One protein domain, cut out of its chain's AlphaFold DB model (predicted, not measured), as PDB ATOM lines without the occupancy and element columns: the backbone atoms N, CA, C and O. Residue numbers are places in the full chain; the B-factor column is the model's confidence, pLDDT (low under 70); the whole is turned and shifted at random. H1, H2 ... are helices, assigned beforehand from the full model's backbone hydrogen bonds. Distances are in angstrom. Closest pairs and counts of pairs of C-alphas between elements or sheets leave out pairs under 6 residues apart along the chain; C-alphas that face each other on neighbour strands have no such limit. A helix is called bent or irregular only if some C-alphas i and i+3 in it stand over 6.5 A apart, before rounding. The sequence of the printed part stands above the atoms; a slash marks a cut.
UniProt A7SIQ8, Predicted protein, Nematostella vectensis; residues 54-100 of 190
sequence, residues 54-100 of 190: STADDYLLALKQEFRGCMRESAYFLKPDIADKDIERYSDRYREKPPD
ATOM      1  N   SER A  54     -22.439 -16.418   7.972       96.38
ATOM      2  CA  SER A  54     -23.398 -17.456   7.593       96.38
ATOM      3  C   SER A  54     -22.669 -18.738   7.194       96.38
ATOM      4  O   SER A  54     -21.519 -18.700   6.768       96.38
ATOM      5  N   THR A  55     -23.358 -19.878   7.263       96.38
ATOM      6  CA  THR A  55     -22.792 -21.175   6.855       96.38
ATOM      7  C   THR A  55     -22.324 -21.190   5.396       96.38
ATOM      8  O   THR A  55     -21.349 -21.857   5.063       96.38
ATOM      9  N   ALA A  56     -22.995 -20.431   4.522       96.38
ATOM     10  CA  ALA A  56     -22.593 -20.268   3.129       96.38
ATOM     11  C   ALA A  56     -21.289 -19.462   2.993       96.38
ATOM     12  O   ALA A  56     -20.456 -19.796   2.152       96.38
ATOM     13  N   ASP A  57     -21.092 -18.435   3.826       96.75
ATOM     14  CA  ASP A  57     -19.867 -17.626   3.820       96.75
ATOM     15  C   ASP A  57     -18.655 -18.465   4.261       96.75
ATOM     16  O   ASP A  57     -17.596 -18.394   3.638       96.75
ATOM     17  N   ASP A  58     -18.833 -19.314   5.278       95.94
ATOM     18  CA  ASP A  58     -17.788 -20.220   5.773       95.94
ATOM     19  C   ASP A  58     -17.418 -21.287   4.730       95.94
ATOM     20  O   ASP A  58     -16.237 -21.576   4.518       95.94
ATOM     21  N   TYR A  59     -18.410 -21.829   4.015       97.44
ATOM     22  CA  TYR A  59     -18.171 -22.755   2.904       97.44
ATOM     23  C   TYR A  59     -17.366 -22.095   1.777       97.44
ATOM     24  O   TYR A  59     -16.376 -22.650   1.303       97.44
ATOM     25  N   LEU A  60     -17.749 -20.883   1.370       97.12
ATOM     26  CA  LEU A  60     -17.029 -20.135   0.339       97.12
ATOM     27  C   LEU A  60     -15.607 -19.768   0.781       97.12
ATOM     28  O   LEU A  60     -14.694 -19.758  -0.047       97.12
ATOM     29  N   LEU A  61     -15.396 -19.480   2.069       96.19
ATOM     30  CA  LEU A  61     -14.068 -19.246   2.633       96.19
ATOM     31  C   LEU A  61     -13.183 -20.489   2.489       96.19
ATOM     32  O   LEU A  61     -12.053 -20.363   2.013       96.19
ATOM     33  N   ALA A  62     -13.691 -21.663   2.870       96.62
ATOM     34  CA  ALA A  62     -12.973 -22.929   2.740       96.62
ATOM     35  C   ALA A  62     -12.649 -23.231   1.269       96.62
ATOM     36  O   ALA A  62     -11.483 -23.411   0.916       96.62
ATOM     37  N   LEU A  63     -13.645 -23.128   0.384       97.81
ATOM     38  CA  LEU A  63     -13.467 -23.329  -1.055       97.81
ATOM     39  C   LEU A  63     -12.410 -22.382  -1.639       97.81
ATOM     40  O   LEU A  63     -11.564 -22.780  -2.437       97.81
ATOM     41  N   LYS A  64     -12.416 -21.111  -1.222       97.19
ATOM     42  CA  LYS A  64     -11.405 -20.133  -1.638       97.19
ATOM     43  C   LYS A  64      -9.999 -20.546  -1.195       97.19
ATOM     44  O   LYS A  64      -9.039 -20.266  -1.913       97.19
ATOM     45  N   GLN A  65      -9.848 -21.132  -0.010       96.94
ATOM     46  CA  GLN A  65      -8.551 -21.600   0.478       96.94
ATOM     47  C   GLN A  65      -8.052 -22.788  -0.347       96.94
ATOM     48  O   GLN A  65      -6.918 -22.745  -0.820       96.94
ATOM     49  N   GLU A  66      -8.910 -23.776  -0.595       97.25
ATOM     50  CA  GLU A  66      -8.602 -24.955  -1.415       97.25
ATOM     51  C   GLU A  66      -8.241 -24.567  -2.852       97.25
ATOM     52  O   GLU A  66      -7.209 -24.986  -3.374       97.25
ATOM     53  N   PHE A  67      -9.011 -23.658  -3.456       97.25
ATOM     54  CA  PHE A  67      -8.759 -23.168  -4.809       97.25
ATOM     55  C   PHE A  67      -7.358 -22.561  -4.967       97.25
ATOM     56  O   PHE A  67      -6.720 -22.721  -6.007       97.25
ATOM     57  N   ARG A  68      -6.830 -21.894  -3.931       95.81
ATOM     58  CA  ARG A  68      -5.453 -21.368  -3.957       95.81
ATOM     59  C   ARG A  68      -4.402 -22.475  -3.997       95.81
ATOM     60  O   ARG A  68      -3.322 -22.208  -4.515       95.81
ATOM     61  N   GLY A  69      -4.675 -23.644  -3.419       93.94
ATOM     62  CA  GLY A  69      -3.812 -24.824  -3.516       93.94
ATOM     63  C   GLY A  69      -3.856 -25.395  -4.926       93.94
ATOM     64  O   GLY A  69      -2.837 -25.398  -5.615       93.94
ATOM     65  N   CYS A  70      -5.063 -25.705  -5.409       95.00
ATOM     66  CA  CYS A  70      -5.276 -26.251  -6.750       95.00
ATOM     67  C   CYS A  70      -4.658 -25.375  -7.849       95.00
ATOM     68  O   CYS A  70      -4.042 -25.885  -8.776       95.00
ATOM     69  N   MET A  71      -4.777 -24.047  -7.741       95.12
ATOM     70  CA  MET A  71      -4.195 -23.139  -8.731       95.12
ATOM     71  C   MET A  71      -2.667 -23.126  -8.704       95.12
ATOM     72  O   MET A  71      -2.073 -22.997  -9.765       95.12
ATOM     73  N   ARG A  72      -2.015 -23.269  -7.541       92.25
ATOM     74  CA  ARG A  72      -0.539 -23.322  -7.461       92.25
ATOM     75  C   ARG A  72       0.041 -24.629  -7.990       92.25
ATOM     76  O   ARG A  72       1.177 -24.635  -8.448       92.25
ATOM     77  N   GLU A  73      -0.720 -25.708  -7.875       90.31
ATOM     78  CA  GLU A  73      -0.361 -27.035  -8.383       90.31
ATOM     79  C   GLU A  73      -0.758 -27.221  -9.852       90.31
ATOM     80  O   GLU A  73      -0.328 -28.174 -10.493       90.31
ATOM     81  N   SER A  74      -1.563 -26.311 -10.405       89.88
ATOM     82  CA  SER A  74      -1.965 -26.381 -11.806       89.88
ATOM     83  C   SER A  74      -0.779 -26.159 -12.749       89.88
ATOM     84  O   SER A  74       0.069 -25.300 -12.511       89.88
ATOM     85  N   ALA A  75      -0.789 -26.854 -13.888       88.44
ATOM     86  CA  ALA A  75       0.193 -26.687 -14.966       88.44
ATOM     87  C   ALA A  75       0.204 -25.269 -15.585       88.44
ATOM     88  O   ALA A  75       1.114 -24.905 -16.323       88.44
ATOM     89  N   TYR A  76      -0.801 -24.446 -15.272       88.38
ATOM     90  CA  TYR A  76      -0.901 -23.050 -15.708       88.38
ATOM     91  C   TYR A  76      -0.233 -22.065 -14.736       88.38
ATOM     92  O   TYR A  76      -0.173 -20.864 -15.012       88.38
ATOM     93  N   PHE A  77       0.265 -22.537 -13.590       91.38
ATOM     94  CA  PHE A  77       1.020 -21.718 -12.650       91.38
ATOM     95  C   PHE A  77       2.485 -21.626 -13.073       91.38
ATOM     96  O   PHE A  77       3.329 -22.432 -12.685       91.38
ATOM     97  N   LEU A  78       2.787 -20.601 -13.868       88.31
ATOM     98  CA  LEU A  78       4.148 -20.321 -14.313       88.31
ATOM     99  C   LEU A  78       5.009 -19.875 -13.127       88.31
ATOM    100  O   LEU A  78       4.813 -18.793 -12.565       88.31
ATOM    101  N   LYS A  79       5.975 -20.718 -12.750       86.56
ATOM    102  CA  LYS A  79       7.018 -20.347 -11.792       86.56
ATOM    103  C   LYS A  79       8.048 -19.469 -12.508       86.56
ATOM    104  O   LYS A  79       8.382 -19.764 -13.655       86.56
ATOM    105  N   PRO A  80       8.535 -18.392 -11.870       86.75
ATOM    106  CA  PRO A  80       9.641 -17.633 -12.430       86.75
ATOM    107  C   PRO A  80      10.851 -18.555 -12.572       86.75
ATOM    108  O   PRO A  80      11.102 -19.377 -11.687       86.75
ATOM    109  N   ASP A  81      11.574 -18.401 -13.675       82.06
ATOM    110  CA  ASP A  81      12.788 -19.167 -13.911       82.06
ATOM    111  C   ASP A  81      13.835 -18.791 -12.854       82.06
ATOM    112  O   ASP A  81      14.075 -17.605 -12.591       82.06
ATOM    113  N   ILE A  82      14.382 -19.794 -12.172       77.62
ATOM    114  CA  ILE A  82      15.389 -19.576 -11.133       77.62
ATOM    115  C   ILE A  82      16.724 -19.486 -11.861       77.62
ATOM    116  O   ILE A  82      17.057 -20.380 -12.628       77.62
ATOM    117  N   ALA A  83      17.468 -18.403 -11.621       75.38
ATOM    118  CA  ALA A  83      18.789 -18.227 -12.211       75.38
ATOM    119  C   ALA A  83      19.686 -19.447 -11.954       75.38
ATOM    120  O   ALA A  83      19.561 -20.101 -10.913       75.38
ATOM    121  N   ASP A  84      20.585 -19.702 -12.905       77.12
ATOM    122  CA  ASP A  84      21.497 -20.842 -12.907       77.12
ATOM    123  C   ASP A  84      22.147 -21.053 -11.533       77.12
ATOM    124  O   ASP A  84      22.560 -20.108 -10.847       77.12
ATOM    125  N   LYS A  85      22.217 -22.318 -11.116       82.56
ATOM    126  CA  LYS A  85      22.863 -22.699  -9.859       82.56
ATOM    127  C   LYS A  85      24.351 -22.347  -9.939       82.56
ATOM    128  O   LYS A  85      24.984 -22.550 -10.966       82.56
ATOM    129  N   ASP A  86      24.907 -21.878  -8.825       85.75
ATOM    130  CA  ASP A  86      26.330 -21.516  -8.702       85.75
ATOM    131  C   ASP A  86      27.274 -22.687  -9.050       85.75
ATOM    132  O   ASP A  86      28.345 -22.498  -9.617       85.75
ATOM    133  N   ILE A  87      26.864 -23.919  -8.723       89.31
ATOM    134  CA  ILE A  87      27.649 -25.140  -8.932       89.31
ATOM    135  C   ILE A  87      26.711 -26.268  -9.364       89.31
ATOM    136  O   ILE A  87      25.677 -26.484  -8.725       89.31
ATOM    137  N   GLU A  88      27.103 -27.020 -10.393       89.06
ATOM    138  CA  GLU A  88      26.443 -28.264 -10.799       89.06
ATOM    139  C   GLU A  88      26.736 -29.371  -9.781       89.06
ATOM    140  O   GLU A  88      27.894 -29.665  -9.475       89.06
ATOM    141  N   ARG A  89      25.691 -29.988  -9.219       92.44
ATOM    142  CA  ARG A  89      25.841 -31.043  -8.207       92.44
ATOM    143  C   ARG A  89      25.250 -32.346  -8.714       92.44
ATOM    144  O   ARG A  89      24.129 -32.365  -9.213       92.44
ATOM    145  N   TYR A  90      25.923 -33.468  -8.455       90.25
ATOM    146  CA  TYR A  90      25.391 -34.800  -8.774       90.25
ATOM    147  C   TYR A  90      23.996 -35.058  -8.176       90.25
ATOM    148  O   TYR A  90      23.192 -35.766  -8.785       90.25
ATOM    149  N   SER A  91      23.678 -34.429  -7.035       90.19
ATOM    150  CA  SER A  91      22.365 -34.500  -6.382       90.19
ATOM    151  C   SER A  91      21.218 -33.901  -7.202       90.19
ATOM    152  O   SER A  91      20.058 -34.215  -6.944       90.19
ATOM    153  N   ASP A  92      21.509 -33.016  -8.157       88.19
ATOM    154  CA  ASP A  92      20.480 -32.330  -8.945       88.19
ATOM    155  C   ASP A  92      19.675 -33.303  -9.807       88.19
ATOM    156  O   ASP A  92      18.456 -33.154  -9.907       88.19
ATOM    157  N   ARG A  93      20.319 -34.382 -10.278       88.75
ATOM    158  CA  ARG A  93      19.676 -35.481 -11.020       88.75
ATOM    159  C   ARG A  93      18.480 -36.103 -10.289       88.75
ATOM    160  O   ARG A  93      17.612 -36.666 -10.943       88.75
ATOM    161  N   TYR A  94      18.435 -36.009  -8.959       88.75
ATOM    162  CA  TYR A  94      17.367 -36.586  -8.133       88.75
ATOM    163  C   TYR A  94      16.417 -35.540  -7.534       88.75
ATOM    164  O   TYR A  94      15.392 -35.895  -6.955       88.75
ATOM    165  N   ARG A  95      16.742 -34.246  -7.647       85.31
ATOM    166  CA  ARG A  95      15.927 -33.142  -7.109       85.31
ATOM    167  C   ARG A  95      15.001 -32.544  -8.157       85.31
ATOM    168  O   ARG A  95      13.928 -32.047  -7.815       85.31
ATOM    169  N   GLU A  96      15.424 -32.564  -9.413       81.56
ATOM    170  CA  GLU A  96      14.665 -32.010 -10.523       81.56
ATOM    171  C   GLU A  96      13.585 -32.996 -10.960       81.56
ATOM    172  O   GLU A  96      13.855 -34.141 -11.318       81.56
ATOM    173  N   LYS A  97      12.333 -32.546 -10.900       78.38
ATOM    174  CA  LYS A  97      11.210 -33.264 -11.501       78.38
ATOM    175  C   LYS A  97      11.016 -32.728 -12.916       78.38
ATOM    176  O   LYS A  97      11.144 -31.513 -13.096       78.38
ATOM    177  N   PRO A  98      10.701 -33.587 -13.899       75.88
ATOM    178  CA  PRO A  98      10.356 -33.108 -15.228       75.88
ATOM    179  C   PRO A  98       9.185 -32.118 -15.124       75.88
ATOM    180  O   PRO A  98       8.293 -32.327 -14.294       75.88
ATOM    181  N   PRO A  99       9.193 -31.023 -15.901       72.81
ATOM    182  CA  PRO A  99       8.086 -30.082 -15.898       72.81
ATOM    183  C   PRO A  99       6.811 -30.778 -16.387       72.81
ATOM    184  O   PRO A  99       6.809 -31.424 -17.434       72.81
ATOM    185  N   ASP A 100       5.721 -30.625 -15.634       72.12
ATOM    186  CA  ASP A 100       4.386 -31.041 -16.066       72.12
ATOM    187  C   ASP A 100       3.883 -30.037 -17.114       72.12
ATOM    188  O   ASP A 100       3.218 -29.048 -16.797       72.12
TER     189      ASP A 100
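Overview. This is residues 54 to 100 of the 190 residues of the protein "Predicted protein" of Nematostella vectensis (UniProt A7SIQ8). A long straight helix, H1, stands as an arm, and after it the rest of the printed part makes one wide, open loop that goes out away from the helix and folds back, with the tiny helix H2 on its returning side. The loop has a hollow middle, and its last residues, 99 and 100, come back towards the end of H1. The printed part has 47 residues, with two named helices in the order H1, H2 and no named strand; the class is all helix, though under half of the residues, 23 of 47, are in named elements. It is extended, with a radius of gyration of the C-alphas of 17.7 A and spans of 54 by 19 by 18 A.

Arrangement. H1, residues 55 to 73, stands free over residues 55 to 72. A long link of 18 residues, 74 to 91, joins it to H2, residues 92 to 95. The two helices are apart, with no C-alpha of the one within 8 A of the other. Residues 77 to 98, of which 92 to 95 belong to H2, stand free too. In H1, 14 of 15 pairs of O i and N i+4 are within hydrogen-bond range; H2 is too short for such a pair, but its one pair of O i and N i+3 is within range.

Along the chain. H1 begins at C-alpha 55, (-22.792, -21.175, 6.855), and ends at C-alpha 73, (-0.361, -27.035, -8.383), 27.7 A away; it is not bent. H2 has four residues and ends at C-alpha 95, (15.927, -33.142, -7.109).

Size, cuts and confidence. The two C-alphas farthest apart are those of Ser 54 and Tyr 90, at 54.3 A. The printed part has no cut. Its mean pLDDT is 89.4, and no printed residue is under 70.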